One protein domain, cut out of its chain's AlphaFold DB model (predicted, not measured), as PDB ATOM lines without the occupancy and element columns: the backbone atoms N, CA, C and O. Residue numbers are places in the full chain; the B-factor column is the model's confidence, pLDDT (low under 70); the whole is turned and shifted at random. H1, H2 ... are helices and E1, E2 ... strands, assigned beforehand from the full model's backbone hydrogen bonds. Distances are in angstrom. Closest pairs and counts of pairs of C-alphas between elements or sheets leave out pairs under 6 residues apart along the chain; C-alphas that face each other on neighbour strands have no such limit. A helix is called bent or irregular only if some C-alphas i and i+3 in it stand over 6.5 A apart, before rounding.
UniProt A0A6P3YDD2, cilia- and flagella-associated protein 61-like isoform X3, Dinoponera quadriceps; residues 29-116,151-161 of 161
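This is residues 29 to 116 and 151 to 161 of the 161 residues of the protein "cilia- and flagella-associated protein 61-like isoform X3" of Dinoponera quadriceps (UniProt A0A6P3YDD2). The model has a main lobe, a three-stranded antiparallel sheet with H1 crossing one face and H3 and H2 following at one side, and a small helical hairpin, H4 and H5, set off from it by the link after E3. The last stretch, residues 151 to 161, comes after a cut and passes the sheet on the side toward that hairpin. The printed part has 99 residues with five named helices and three named strands, in the order E1 H1 H2 H3 E2 E3 H4 H5, and the sheet order is E1 E2 E3. The class is mixed, helices and strands; the whole is only just compact, close to loose, with a radius of gyration of the C-alphas of 15.0 A and spans of 43 by 31 by 23 A.

E1, residues 31 to 34, is an edge strand and antiparallel to E2, residues 74 to 80, at 151 degrees, with N 31 and O 80 within hydrogen-bond range at 2.9 A. E2 and E3, residues 86 to 93, form an antiparallel hairpin at 162 degrees, with N 92 and O 75 2.7 A apart. H1, residues 37 to 50, is on the sheet at a height over the sheet of 8.5 A, making two layers, a helix on one face of a sheet. It lies over E3 and runs across the strands at 86 degrees to E3 on the local plane; their closest C-alphas, of Asp 42 and Ala 86, are 6.2 A apart. H3, residues 62 to 68, touches H1, with the closest C-alphas, of Glu 37 and Ser 64, 5.5 A apart; they run opposite ways at 36 degrees, only just a steep tilt. H3 only grazes the sheet with residues 63 to 67. H2, residues 53 to 58, is not on the sheet and only just touches H3, only at the corner, with 3 pairs of C-alphas within 8 A; the closest are those of Lys 55 and Tyr 62, 6.0 A apart. H4, residues 98 to 104, and H5, residues 108 to 113, form a helical hairpin at a steep tilt of 38 degrees, with the closest C-alphas, of Asn 102 and Gly 112, 5.9 A apart; both are not on the sheet. Every O i to N i+4 pair is within hydrogen-bond range in H2, H3 and H4; in H1 it is 5 of 10, and in H5 0 of 2, beside 2 of 3 O i to N i+3 pairs.

E1 begins at C-alpha 31, (-4.589, 38.996, 29.848). H1, residues 37 to 50, is 20.4 A long and irregular, with C-alphas 38 and 41 7.3 A apart; H5 is irregular too, with C-alphas 109 and 112 7.5 A apart. E2 is 19.9 A and E3 20.5 A long. H5 ends at C-alpha 113, (-24.674, 18.598, 26.687).

The C-alphas of Asp 83 and Ala 116 are the farthest apart, at 45.3 A. Residues 117 to 150 are not printed, and C-alphas 116 and 151 are 24.6 A apart across the cut. The seven links between named elements are tight. Residues 104 to 110, of which 108 to 110 belong to H5, stand free. The mean pLDDT of the printed part is 76.7, and residues 151 to 161 are under 70.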
ATOM      1  N   LYS A  29      -8.070  41.648  36.361       78.62
ATOM      2  CA  LYS A  29      -8.128  41.508  34.907       78.62
ATOM      3  C   LYS A  29      -6.930  40.683  34.463       78.62
ATOM      4  O   LYS A  29      -5.805  41.143  34.604       78.62
ATOM      5  N   LEU A  30      -7.206  39.514  33.900       85.06
ATOM      6  CA  LEU A  30      -6.190  38.677  33.286       85.06
ATOM      7  C   LEU A  30      -6.089  38.976  31.793       85.06
ATOM      8  O   LEU A  30      -7.106  39.161  31.112       85.06
ATOM      9  N   LYS A  31      -4.865  38.989  31.281       89.06
ATOM     10  CA  LYS A  31      -4.589  38.996  29.848       89.06
ATOM     11  C   LYS A  31      -4.440  37.550  29.388       89.06
ATOM     12  O   LYS A  31      -3.587  36.822  29.876       89.06
ATOM     13  N   ILE A  32      -5.285  37.133  28.451       91.38
ATOM     14  CA  ILE A  32      -5.297  35.756  27.947       91.38
ATOM     15  C   ILE A  32      -4.533  35.689  26.627       91.38
ATOM     16  O   ILE A  32      -4.814  36.468  25.712       91.38
ATOM     17  N   ARG A  33      -3.606  34.739  26.503       93.00
ATOM     18  CA  ARG A  33      -2.908  34.444  25.242       93.00
ATOM     19  C   ARG A  33      -2.582  32.959  25.103       93.00
ATOM     20  O   ARG A  33      -2.702  32.197  26.055       93.00
ATOM     21  N   LYS A  34      -2.160  32.554  23.903       91.25
ATOM     22  CA  LYS A  34      -1.605  31.213  23.673       91.25
ATOM     23  C   LYS A  34      -0.243  31.077  24.353       91.25
ATOM     24  O   LYS A  34       0.512  32.051  24.413       91.25
ATOM     25  N   ILE A  35       0.035  29.868  24.827       89.56
ATOM     26  CA  ILE A  35       1.325  29.500  25.417       89.56
ATOM     27  C   ILE A  35       2.391  29.398  24.321       89.56
ATOM     28  O   ILE A  35       2.102  28.946  23.209       89.56
ATOM     29  N   VAL A  36       3.605  29.829  24.649       88.81
ATOM     30  CA  VAL A  36       4.829  29.649  23.856       88.81
ATOM     31  C   VAL A  36       5.822  28.770  24.622       88.81
ATOM     32  O   VAL A  36       5.668  28.563  25.821       88.81
ATOM     33  N   GLU A  37       6.840  28.230  23.946       86.25
ATOM     34  CA  GLU A  37       7.812  27.323  24.586       86.25
ATOM     35  C   GLU A  37       8.547  27.963  25.778       86.25
ATOM     36  O   GLU A  37       8.871  27.265  26.734       86.25
ATOM     37  N   GLU A  38       8.759  29.282  25.748       87.62
ATOM     38  CA  GLU A  38       9.415  30.046  26.822       87.62
ATOM     39  C   GLU A  38       8.622  30.038  28.140       87.62
ATOM     40  O   GLU A  38       9.217  30.158  29.204       87.62
ATOM     41  N   ASP A  39       7.301  29.828  28.090       87.56
ATOM     42  CA  ASP A  39       6.438  29.808  29.279       87.56
ATOM     43  C   ASP A  39       6.556  28.496  30.079       87.56
ATOM     44  O   ASP A  39       5.892  28.339  31.104       87.56
ATOM     45  N   ASN A  40       7.331  27.510  29.605       85.56
ATOM     46  CA  ASN A  40       7.405  26.176  30.208       85.56
ATOM     47  C   ASN A  40       7.682  26.230  31.718       85.56
ATOM     48  O   ASN A  40       6.990  25.572  32.494       85.56
ATOM     49  N   ASP A  41       8.652  27.043  32.126       86.81
ATOM     50  CA  ASP A  41       9.103  27.102  33.517       86.81
ATOM     51  C   ASP A  41       8.053  27.736  34.446       86.81
ATOM     52  O   ASP A  41       7.973  27.371  35.619       86.81
ATOM     53  N   ASP A  42       7.192  28.607  33.910       86.56
ATOM     54  CA  ASP A  42       6.088  29.235  34.644       86.56
ATOM     55  C   ASP A  42       4.833  28.345  34.680       86.56
ATOM     56  O   ASP A  42       4.075  28.332  35.651       86.56
ATOM     57  N   VAL A  43       4.599  27.573  33.617       84.06
ATOM     58  CA  VAL A  43       3.394  26.754  33.424       84.06
ATOM     59  C   VAL A  43       3.485  25.411  34.143       84.06
ATOM     60  O   VAL A  43       2.478  24.929  34.673       84.06
ATOM     61  N   VAL A  44       4.670  24.794  34.160       85.50
ATOM     62  CA  VAL A  44       4.878  23.473  34.768       85.50
ATOM     63  C   VAL A  44       4.468  23.446  36.245       85.50
ATOM     64  O   VAL A  44       3.658  22.590  36.597       85.50
ATOM     65  N   PRO A  45       4.897  24.396  37.100       85.12
ATOM     66  CA  PRO A  45       4.500  24.415  38.506       85.12
ATOM     67  C   PRO A  45       2.984  24.519  38.718       85.12
ATOM     68  O   PRO A  45       2.454  23.927  39.657       85.12
ATOM     69  N   ILE A  46       2.282  25.252  37.846       84.69
ATOM     70  CA  ILE A  46       0.826  25.436  37.928       84.69
ATOM     71  C   ILE A  46       0.107  24.117  37.632       84.69
ATOM     72  O   ILE A  46      -0.818  23.735  38.343       84.69
ATOM     73  N   ILE A  47       0.532  23.409  36.586       81.62
ATOM     74  CA  ILE A  47      -0.093  22.148  36.178       81.62
ATOM     75  C   ILE A  47       0.269  21.015  37.141       81.62
ATOM     76  O   ILE A  47      -0.625  20.289  37.571       81.62
ATOM     77  N   ASP A  48       1.546  20.884  37.506       83.00
ATOM     78  CA  ASP A  48       2.022  19.828  38.405       83.00
ATOM     79  C   ASP A  48       1.467  19.992  39.831       83.00
ATOM     80  O   ASP A  48       1.350  19.007  40.563       83.00
ATOM     81  N   GLY A  49       1.068  21.211  40.218       79.38
ATOM     82  CA  GLY A  49       0.332  21.470  41.458       79.38
ATOM     83  C   GLY A  49      -1.044  20.794  41.507       79.38
ATOM     84  O   GLY A  49      -1.488  20.396  42.584       79.38
ATOM     85  N   GLU A  50      -1.686  20.604  40.351       77.94
ATOM     86  CA  GLU A  50      -3.006  19.974  40.228       77.94
ATOM     87  C   GLU A  50      -2.911  18.494  39.820       77.94
ATOM     88  O   GLU A  50      -3.647  17.644  40.329       77.94
ATOM     89  N   THR A  51      -2.020  18.148  38.884       75.94
ATOM     90  CA  THR A  51      -1.902  16.780  38.363       75.94
ATOM     91  C   THR A  51      -0.542  16.475  37.731       75.94
ATOM     92  O   THR A  51      -0.060  17.203  36.873       75.94
ATOM     93  N   THR A  52       0.029  15.310  38.053       78.69
ATOM     94  CA  THR A  52       1.254  14.777  37.417       78.69
ATOM     95  C   THR A  52       0.978  13.996  36.133       78.69
ATOM     96  O   THR A  52       1.894  13.544  35.448       78.69
ATOM     97  N   ARG A  53      -0.295  13.815  35.769       78.25
ATOM     98  CA  ARG A  53      -0.706  12.898  34.701       78.25
ATOM     99  C   ARG A  53      -0.197  13.311  33.319       78.25
ATOM    100  O   ARG A  53       0.044  12.457  32.471       78.25
ATOM    101  N   LEU A  54      -0.029  14.612  33.071       76.56
ATOM    102  CA  LEU A  54       0.548  15.094  31.811       76.56
ATOM    103  C   LEU A  54       2.022  14.720  31.686       76.56
ATOM    104  O   LEU A  54       2.444  14.264  30.626       76.56
ATOM    105  N   LYS A  55       2.764  14.836  32.784       82.12
ATOM    106  CA  LYS A  55       4.162  14.436  32.874       82.12
ATOM    107  C   LYS A  55       4.350  12.926  32.691       82.12
ATOM    108  O   LYS A  55       5.273  12.498  32.009       82.12
ATOM    109  N   GLU A  56       3.438  12.113  33.220       82.12
ATOM    110  CA  GLU A  56       3.442  10.654  33.022       82.12
ATOM    111  C   GLU A  56       3.185  10.247  31.560       82.12
ATOM    112  O   GLU A  56       3.784   9.294  31.070       82.12
ATOM    113  N   LEU A  57       2.308  10.970  30.854       77.00
ATOM    114  CA  LEU A  57       1.926  10.656  29.471       77.00
ATOM    115  C   LEU A  57       2.919  11.178  28.425       77.00
ATOM    116  O   LEU A  57       3.134  10.519  27.410       77.00
ATOM    117  N   TYR A  58       3.487  12.364  28.649       76.00
ATOM    118  CA  TYR A  58       4.281  13.094  27.652       76.00
ATOM    119  C   TYR A  58       5.735  13.344  28.092       76.00
ATOM    120  O   TYR A  58       6.520  13.899  27.326       76.00
ATOM    121  N   GLY A  59       6.120  12.911  29.294       81.81
ATOM    122  CA  GLY A  59       7.460  13.086  29.848       81.81
ATOM    123  C   GLY A  59       7.690  14.449  30.509       81.81
ATOM    124  O   GLY A  59       6.783  15.264  30.666       81.81
ATOM    125  N   GLU A  60       8.942  14.696  30.899       79.50
ATOM    126  CA  GLU A  60       9.369  15.895  31.646       79.50
ATOM    127  C   GLU A  60       9.119  17.218  30.896       79.50
ATOM    128  O   GLU A  60       8.922  18.246  31.531       79.50
ATOM    129  N   TYR A  61       9.085  17.194  29.559       79.19
ATOM    130  CA  TYR A  61       8.947  18.380  28.700       79.19
ATOM    131  C   TYR A  61       7.591  18.434  27.986       79.19
ATOM    132  O   TYR A  61       7.501  18.770  26.804       79.19
ATOM    133  N   TYR A  62       6.519  18.066  28.691       81.00
ATOM    134  CA  TYR A  62       5.198  17.902  28.084       81.00
ATOM    135  C   TYR A  62       4.671  19.178  27.407       81.00
ATOM    136  O   TYR A  62       4.054  19.079  26.351       81.00
ATOM    137  N   ILE A  63       4.945  20.376  27.944       83.75
ATOM    138  CA  ILE A  63       4.522  21.641  27.318       83.75
ATOM    139  C   ILE A  63       5.195  21.842  25.962       83.75
ATOM    140  O   ILE A  63       4.500  22.073  24.972       83.75
ATOM    141  N   SER A  64       6.520  21.709  25.899       83.44
ATOM    142  CA  SER A  64       7.273  21.839  24.649       83.44
ATOM    143  C   SER A  64       6.812  20.817  23.611       83.44
ATOM    144  O   SER A  64       6.546  21.186  22.472       83.44
ATOM    145  N   GLU A  65       6.628  19.552  24.002       80.94
ATOM    146  CA  GLU A  65       6.158  18.506  23.083       80.94
ATOM    147  C   GLU A  65       4.754  18.804  22.540       80.94
ATOM    148  O   GLU A  65       4.499  18.670  21.342       80.94
ATOM    149  N   MET A  66       3.852  19.284  23.394       80.56
ATOM    150  CA  MET A  66       2.489  19.642  23.004       80.56
ATOM    151  C   MET A  66       2.416  20.881  22.101       80.56
ATOM    152  O   MET A  66       1.511  20.975  21.273       80.56
ATOM    153  N   ILE A  67       3.341  21.832  22.249       82.56
ATOM    154  CA  ILE A  67       3.442  23.008  21.371       82.56
ATOM    155  C   ILE A  67       4.064  22.621  20.028       82.56
ATOM    156  O   ILE A  67       3.586  23.053  18.977       82.56
ATOM    157  N   ARG A  68       5.115  21.796  20.057       81.81
ATOM    158  CA  ARG A  68       5.869  21.370  18.877       81.81
ATOM    159  C   ARG A  68       5.068  20.440  17.972       81.81
ATOM    160  O   ARG A  68       5.196  20.521  16.749       81.81
ATOM    161  N   TYR A  69       4.234  19.585  18.559       78.50
ATOM    162  CA  TYR A  69       3.385  18.635  17.846       78.50
ATOM    163  C   TYR A  69       1.905  18.879  18.162       78.50
ATOM    164  O   TYR A  69       1.289  18.104  18.895       78.50
ATOM    165  N   PRO A  70       1.302  19.945  17.602       72.31
ATOM    166  CA  PRO A  70      -0.113  20.198  17.801       72.31
ATOM    167  C   PRO A  70      -0.926  19.084  17.135       72.31
ATOM    168  O   PRO A  70      -0.878  18.896  15.921       72.31
ATOM    169  N   ASP A  71      -1.730  18.379  17.923       71.50
ATOM    170  CA  ASP A  71      -2.664  17.347  17.450       71.50
ATOM    171  C   ASP A  71      -3.912  17.940  16.749       71.50
ATOM    172  O   ASP A  71      -4.833  17.220  16.360       71.50
ATOM    173  N   GLY A  72      -3.958  19.273  16.603       70.88
ATOM    174  CA  GLY A  72      -5.054  20.045  16.008       70.88
ATOM    175  C   GLY A  72      -6.324  20.097  16.863       70.88
ATOM    176  O   GLY A  72      -7.223  20.891  16.583       70.88
ATOM    177  N   CYS A  73      -6.386  19.289  17.916       70.00
ATOM    178  CA  CYS A  73      -7.536  19.152  18.791       70.00
ATOM    179  C   CYS A  73      -7.307  19.845  20.134       70.00
ATOM    180  O   CYS A  73      -8.275  20.210  20.792       70.00
ATOM    181  N   ARG A  74      -6.053  20.079  20.520       76.31
ATOM    182  CA  ARG A  74      -5.665  20.660  21.798       76.31
ATOM    183  C   ARG A  74      -5.048  22.044  21.632       76.31
ATOM    184  O   ARG A  74      -4.246  22.288  20.733       76.31
ATOM    185  N   GLN A  75      -5.401  22.965  22.525       81.44
ATOM    186  CA  GLN A  75      -4.765  24.280  22.628       81.44
ATOM    187  C   GLN A  75      -4.457  24.613  24.078       81.44
ATOM    188  O   GLN A  75      -5.228  24.285  24.973       81.44
ATOM    189  N   LEU A  76      -3.345  25.302  24.304       84.75
ATOM    190  CA  LEU A  76      -2.973  25.786  25.622       84.75
ATOM    191  C   LEU A  76      -3.016  27.302  25.647       84.75
ATOM    192  O   LEU A  76      -2.483  27.969  24.754       84.75
ATOM    193  N   ILE A  77      -3.647  27.830  26.688       89.75
ATOM    194  CA  ILE A  77      -3.709  29.260  26.952       89.75
ATOM    195  C   ILE A  77      -3.243  29.549  28.373       89.75
ATOM    196  O   ILE A  77      -3.465  28.756  29.288       89.75
ATOM    197  N   ILE A  78      -2.618  30.707  28.534       89.50
ATOM    198  CA  ILE A  78      -2.155  31.252  29.805       89.50
ATOM    199  C   ILE A  78      -2.940  32.525  30.110       89.50
ATOM    200  O   ILE A  78      -3.257  33.312  29.209       89.50
ATOM    201  N   GLY A  79      -3.291  32.695  31.381       90.12
ATOM    202  CA  GLY A  79      -3.779  33.946  31.931       90.12
ATOM    203  C   GLY A  79      -2.652  34.652  32.665       90.12
ATOM    204  O   GLY A  79      -2.165  34.140  33.666       90.12
ATOM    205  N   GLU A  80      -2.259  35.817  32.167       88.69
ATOM    206  CA  GLU A  80      -1.258  36.683  32.786       88.69
ATOM    207  C   GLU A  80      -1.943  37.706  33.694       88.69
ATOM    208  O   GLU A  80      -2.997  38.250  33.335       88.69
ATOM    209  N   ASP A  81      -1.347  37.988  34.848       86.50
ATOM    210  CA  ASP A  81      -1.745  39.115  35.689       86.50
ATOM    211  C   ASP A  81      -1.280  40.468  35.110       86.50
ATOM    212  O   ASP A  81      -0.836  40.579  33.964       86.50
ATOM    213  N   VAL A  82      -1.437  41.538  35.894       84.50
ATOM    214  CA  VAL A  82      -1.075  42.902  35.474       84.50
ATOM    215  C   VAL A  82       0.443  43.072  35.322       84.50
ATOM    216  O   VAL A  82       0.876  43.912  34.533       84.50
ATOM    217  N   ASP A  83       1.229  42.259  36.027       86.69
ATOM    218  CA  ASP A  83       2.692  42.281  36.019       86.69
ATOM    219  C   ASP A  83       3.279  41.342  34.947       86.69
ATOM    220  O   ASP A  83       4.484  41.354  34.700       86.69
ATOM    221  N   GLY A  84       2.424  40.576  34.257       84.25
ATOM    222  CA  GLY A  84       2.807  39.630  33.213       84.25
ATOM    223  C   GLY A  84       3.120  38.227  33.732       84.25
ATOM    224  O   GLY A  84       3.568  37.393  32.951       84.25
ATOM    225  N   SER A  85       2.873  37.952  35.013       85.38
ATOM    226  CA  SER A  85       3.137  36.643  35.616       85.38
ATOM    227  C   SER A  85       2.018  35.656  35.295       85.38
ATOM    228  O   SER A  85       0.842  36.030  35.227       85.38
ATOM    229  N   ALA A  86       2.368  34.380  35.134       86.00
ATOM    230  CA  ALA A  86       1.402  33.308  34.930       86.00
ATOM    231  C   ALA A  86       0.493  33.148  36.162       86.00
ATOM    232  O   ALA A  86       0.913  32.662  37.209       86.00
ATOM    233  N   ALA A  87      -0.773  33.540  36.030       87.06
ATOM    234  CA  ALA A  87      -1.784  33.397  37.078       87.06
ATOM    235  C   ALA A  87      -2.619  32.117  36.918       87.06
ATOM    236  O   ALA A  87      -3.270  31.671  37.861       87.06
ATOM    237  N   GLY A  88      -2.636  31.529  35.721       83.12
ATOM    238  CA  GLY A  88      -3.372  30.301  35.458       83.12
ATOM    239  C   GLY A  88      -3.170  29.781  34.044       83.12
ATOM    240  O   GLY A  88      -2.797  30.519  33.131       83.12
ATOM    241  N   VAL A  89      -3.441  28.492  33.867       84.81
ATOM    242  CA  VAL A  89      -3.254  27.778  32.601       84.81
ATOM    243  C   VAL A  89      -4.502  26.972  32.289       84.81
ATOM    244  O   VAL A  89      -5.114  26.385  33.177       84.81
ATOM    245  N   MET A  90      -4.883  26.927  31.015       85.19
ATOM    246  CA  MET A  90      -6.010  26.128  30.551       85.19
ATOM    247  C   MET A  90      -5.616  25.308  29.326       85.19
ATOM    248  O   MET A  90      -5.122  25.834  28.328       85.19
ATOM    249  N   CYS A  91      -5.877  24.003  29.412       79.88
ATOM    250  CA  CYS A  91      -5.817  23.079  28.287       79.88
ATOM    251  C   CYS A  91      -7.216  22.949  27.676       79.88
ATOM    252  O   CYS A  91      -8.122  22.382  28.280       79.88
ATOM    253  N   LEU A  92      -7.381  23.464  26.467       79.56
ATOM    254  CA  LEU A  92      -8.579  23.323  25.653       79.56
ATOM    255  C   LEU A  92      -8.467  22.065  24.795       79.56
ATOM    256  O   LEU A  92      -7.402  21.798  24.245       79.56
ATOM    257  N   SER A  93      -9.571  21.339  24.641       78.56
ATOM    258  CA  SER A  93      -9.692  20.199  23.731       78.56
ATOM    259  C   SER A  93     -10.977  20.323  22.912       78.56
ATOM    260  O   SER A  93     -12.022  20.673  23.455       78.56
ATOM    261  N   SER A  94     -10.917  20.026  21.613       76.75
ATOM    262  CA  SER A  94     -12.088  19.877  20.737       76.75
ATOM    263  C   SER A  94     -12.782  18.524  20.911       76.75
ATOM    264  O   SER A  94     -13.898  18.331  20.431       76.75
ATOM    265  N   THR A  95     -12.126  17.589  21.598       74.75
ATOM    266  CA  THR A  95     -12.674  16.281  21.951       74.75
ATOM    267  C   THR A  95     -13.072  16.281  23.421       74.75
ATOM    268  O   THR A  95     -12.293  16.691  24.286       74.75
ATOM    269  N   ILE A  96     -14.301  15.849  23.701       75.00
ATOM    270  CA  ILE A  96     -14.869  15.812  25.046       75.00
ATOM    271  C   ILE A  96     -15.575  14.477  25.267       75.00
ATOM    272  O   ILE A  96     -16.290  13.995  24.388       75.00
ATOM    273  N   ASP A  97     -15.356  13.884  26.437       80.88
ATOM    274  CA  ASP A  97     -16.088  12.706  26.892       80.88
ATOM    275  C   ASP A  97     -17.339  13.175  27.644       80.88
ATOM    276  O   ASP A  97     -17.277  13.607  28.798       80.88
ATOM    277  N   ILE A  98     -18.472  13.170  26.940       82.00
ATOM    278  CA  ILE A  98     -19.754  13.635  27.482       82.00
ATOM    279  C   ILE A  98     -20.257  12.695  28.581       82.00
ATOM    280  O   ILE A  98     -20.874  13.162  29.538       82.00
ATOM    281  N   ASP A  99     -19.999  11.393  28.472       84.56
ATOM    282  CA  ASP A  99     -20.482  10.414  29.446       84.56
ATOM    283  C   ASP A  99     -19.756  10.607  30.777       84.56
ATOM    284  O   ASP A  99     -20.406  10.780  31.807       84.56
ATOM    285  N   LEU A 100     -18.426  10.741  30.736       79.69
ATOM    286  CA  LEU A 100     -17.627  11.060  31.919       79.69
ATOM    287  C   LEU A 100     -18.075  12.374  32.574       79.69
ATOM    288  O   LEU A 100     -18.127  12.473  33.797       79.69
ATOM    289  N   LEU A 101     -18.413  13.391  31.780       81.38
ATOM    290  CA  LEU A 101     -18.869  14.668  32.321       81.38
ATOM    291  C   LEU A 101     -20.225  14.530  33.034       81.38
ATOM    292  O   LEU A 101     -20.395  15.076  34.118       81.38
ATOM    293  N   ASN A 102     -21.162  13.765  32.469       83.38
ATOM    294  CA  ASN A 102     -22.455  13.491  33.105       83.38
ATOM    295  C   ASN A 102     -22.328  12.615  34.362       83.38
ATOM    296  O   ASN A 102     -23.117  12.769  35.284       83.38
ATOM    297  N   GLU A 103     -21.344  11.713  34.424       85.44
ATOM    298  CA  GLU A 103     -21.067  10.911  35.626       85.44
ATOM    299  C   GLU A 103     -20.534  11.759  36.793       85.44
ATOM    300  O   GLU A 103     -20.694  11.384  37.952       85.44
ATOM    301  N   ASN A 104     -19.886  12.890  36.495       82.00
ATOM    302  CA  ASN A 104     -19.145  13.682  37.476       82.00
ATOM    303  C   ASN A 104     -19.797  15.033  37.822       82.00
ATOM    304  O   ASN A 104     -19.385  15.665  38.794       82.00
ATOM    305  N   PHE A 105     -20.790  15.490  37.054       81.62
ATOM    306  CA  PHE A 105     -21.428  16.798  37.233       81.62
ATOM    307  C   PHE A 105     -22.946  16.734  37.033       81.62
ATOM    308  O   PHE A 105     -23.448  15.995  36.190       81.62
ATOM    309  N   GLU A 106     -23.678  17.586  37.755       86.75
ATOM    310  CA  GLU A 106     -25.124  17.757  37.582       86.75
ATOM    311  C   GLU A 106     -25.413  18.597  36.326       86.75
ATOM    312  O   GLU A 106     -25.433  19.829  36.357       86.75
ATOM    313  N   LEU A 107     -25.587  17.919  35.191       84.25
ATOM    314  CA  LEU A 107     -25.776  18.548  33.877       84.25
ATOM    315  C   LEU A 107     -27.196  18.401  33.333       84.25
ATOM    316  O   LEU A 107     -27.441  18.741  32.173       84.25
ATOM    317  N   THR A 108     -28.140  17.925  34.146       83.75
ATOM    318  CA  THR A 108     -29.528  17.694  33.721       83.75
ATOM    319  C   THR A 108     -30.164  18.968  33.160       83.75
ATOM    320  O   THR A 108     -30.786  18.936  32.102       83.75
ATOM    321  N   ALA A 109     -29.905  20.123  33.786       84.69
ATOM    322  CA  ALA A 109     -30.381  21.431  33.317       84.69
ATOM    323  C   ALA A 109     -29.852  21.839  31.924       84.69
ATOM    324  O   ALA A 109     -30.394  22.748  31.299       84.69
ATOM    325  N   TYR A 110     -28.800  21.176  31.437       82.25
ATOM    326  CA  TYR A 110     -28.169  21.409  30.136       82.25
ATOM    327  C   TYR A 110     -28.315  20.207  29.193       82.25
ATOM    328  O   TYR A 110     -27.521  20.060  28.261       82.25
ATOM    329  N   HIS A 111     -29.287  19.321  29.449       83.00
ATOM    330  CA  HIS A 111     -29.508  18.076  28.695       83.00
ATOM    331  C   HIS A 111     -28.251  17.201  28.591       83.00
ATOM    332  O   HIS A 111     -27.970  16.577  27.564       83.00
ATOM    333  N   GLY A 112     -27.405  17.235  29.623       84.50
ATOM    334  CA  GLY A 112     -26.128  16.528  29.621       84.50
ATOM    335  C   GLY A 112     -25.193  16.916  28.473       84.50
ATOM    336  O   GLY A 112     -24.385  16.087  28.061       84.50
ATOM    337  N   PHE A 113     -25.339  18.123  27.909       82.50
ATOM    338  CA  PHE A 113     -24.674  18.598  26.687       82.50
ATOM    339  C   PHE A 113     -24.880  17.719  25.442       82.50
ATOM    340  O   PHE A 113     -24.087  17.765  24.497       82.50
ATOM    341  N   ARG A 114     -25.960  16.935  25.396       83.94
ATOM    342  CA  ARG A 114     -26.346  16.174  24.205       83.94
ATOM    343  C   ARG A 114     -27.251  17.022  23.309       83.94
ATOM    344  O   ARG A 114     -27.959  17.912  23.770       83.94
ATOM    345  N   LYS A 115     -27.217  16.767  21.997       80.44
ATOM    346  CA  LYS A 115     -28.194  17.364  21.073       80.44
ATOM    347  C   LYS A 115     -29.548  16.706  21.313       80.44
ATOM    348  O   LYS A 115     -29.606  15.478  21.307       80.44
ATOM    349  N   ALA A 116     -30.592  17.517  21.463       76.56
ATOM    350  CA  ALA A 116     -31.962  17.024  21.484       76.56
ATOM    351  C   ALA A 116     -32.250  16.259  20.184       76.56
ATOM    352  O   ALA A 116     -31.940  16.744  19.087       76.56
ATOM    353  N   TYR A 151      -8.876  10.095  29.752       32.72
ATOM    354  CA  TYR A 151      -9.405  11.441  29.518       32.72
ATOM    355  C   TYR A 151      -8.959  12.373  30.636       32.72
ATOM    356  O   TYR A 151      -9.391  12.254  31.778       32.72
ATOM    357  N   LEU A 152      -8.031  13.273  30.308       29.75
ATOM    358  CA  LEU A 152      -7.716  14.427  31.137       29.75
ATOM    359  C   LEU A 152      -8.486  15.612  30.553       29.75
ATOM    360  O   LEU A 152      -7.990  16.305  29.671       29.75
ATOM    361  N   VAL A 153      -9.710  15.824  31.028       31.05
ATOM    362  CA  VAL A 153     -10.423  17.088  30.822       31.05
ATOM    363  C   VAL A 153     -10.880  17.574  32.187       31.05
ATOM    364  O   VAL A 153     -12.055  17.571  32.531       31.05
ATOM    365  N   PHE A 154      -9.908  17.986  32.993       27.59
ATOM    366  CA  PHE A 154     -10.183  18.943  34.049       27.59
ATOM    367  C   PHE A 154     -10.257  20.311  33.379       27.59
ATOM    368  O   PHE A 154      -9.252  20.994  33.206       27.59
ATOM    369  N   ALA A 155     -11.461  20.714  32.973       32.25
ATOM    370  CA  ALA A 155     -11.758  22.127  32.797       32.25
ATOM    371  C   ALA A 155     -11.949  22.730  34.196       32.25
ATOM    372  O   ALA A 155     -13.050  23.127  34.568       32.25
ATOM    373  N   ILE A 156     -10.884  22.751  35.005       33.47
ATOM    374  CA  ILE A 156     -10.896  23.613  36.177       33.47
ATOM    375  C   ILE A 156     -10.622  25.005  35.625       33.47
ATOM    376  O   ILE A 156      -9.508  25.354  35.240       33.47
ATOM    377  N   ILE A 157     -11.678  25.807  35.549       33.38
ATOM    378  CA  ILE A 157     -11.527  27.252  35.592       33.38
ATOM    379  C   ILE A 157     -11.008  27.546  37.004       33.38
ATOM    380  O   ILE A 157     -11.789  27.832  37.908       33.38
ATOM    381  N   ILE A 158      -9.694  27.419  37.223       29.66
ATOM    382  CA  ILE A 158      -9.069  28.007  38.403       29.66
ATOM    383  C   ILE A 158      -8.940  29.490  38.081       29.66
ATOM    384  O   ILE A 158      -7.946  29.960  37.535       29.66
ATOM    385  N   ILE A 159      -9.996  30.240  38.379       26.44
ATOM    386  CA  ILE A 159      -9.811  31.643  38.715       26.44
ATOM    387  C   ILE A 159      -9.346  31.615  40.168       26.44
ATOM    388  O   ILE A 159     -10.169  31.481  41.070       26.44
ATOM    389  N   ILE A 160      -8.029  31.665  40.384       25.06
ATOM    390  CA  ILE A 160      -7.495  31.973  41.711       25.06
ATOM    391  C   ILE A 160      -7.887  33.428  41.976       25.06
ATOM    392  O   ILE A 160      -7.456  34.338  41.265       25.06
ATOM    393  N   GLY A 161      -8.769  33.622  42.950       30.45
ATOM    394  CA  GLY A 161      -9.193  34.910  43.482       30.45
ATOM    395  C   GLY A 161      -9.415  34.780  44.975       30.45
ATOM    396  O   GLY A 161     -10.064  33.786  45.370       30.45
TER     397      GLY A 161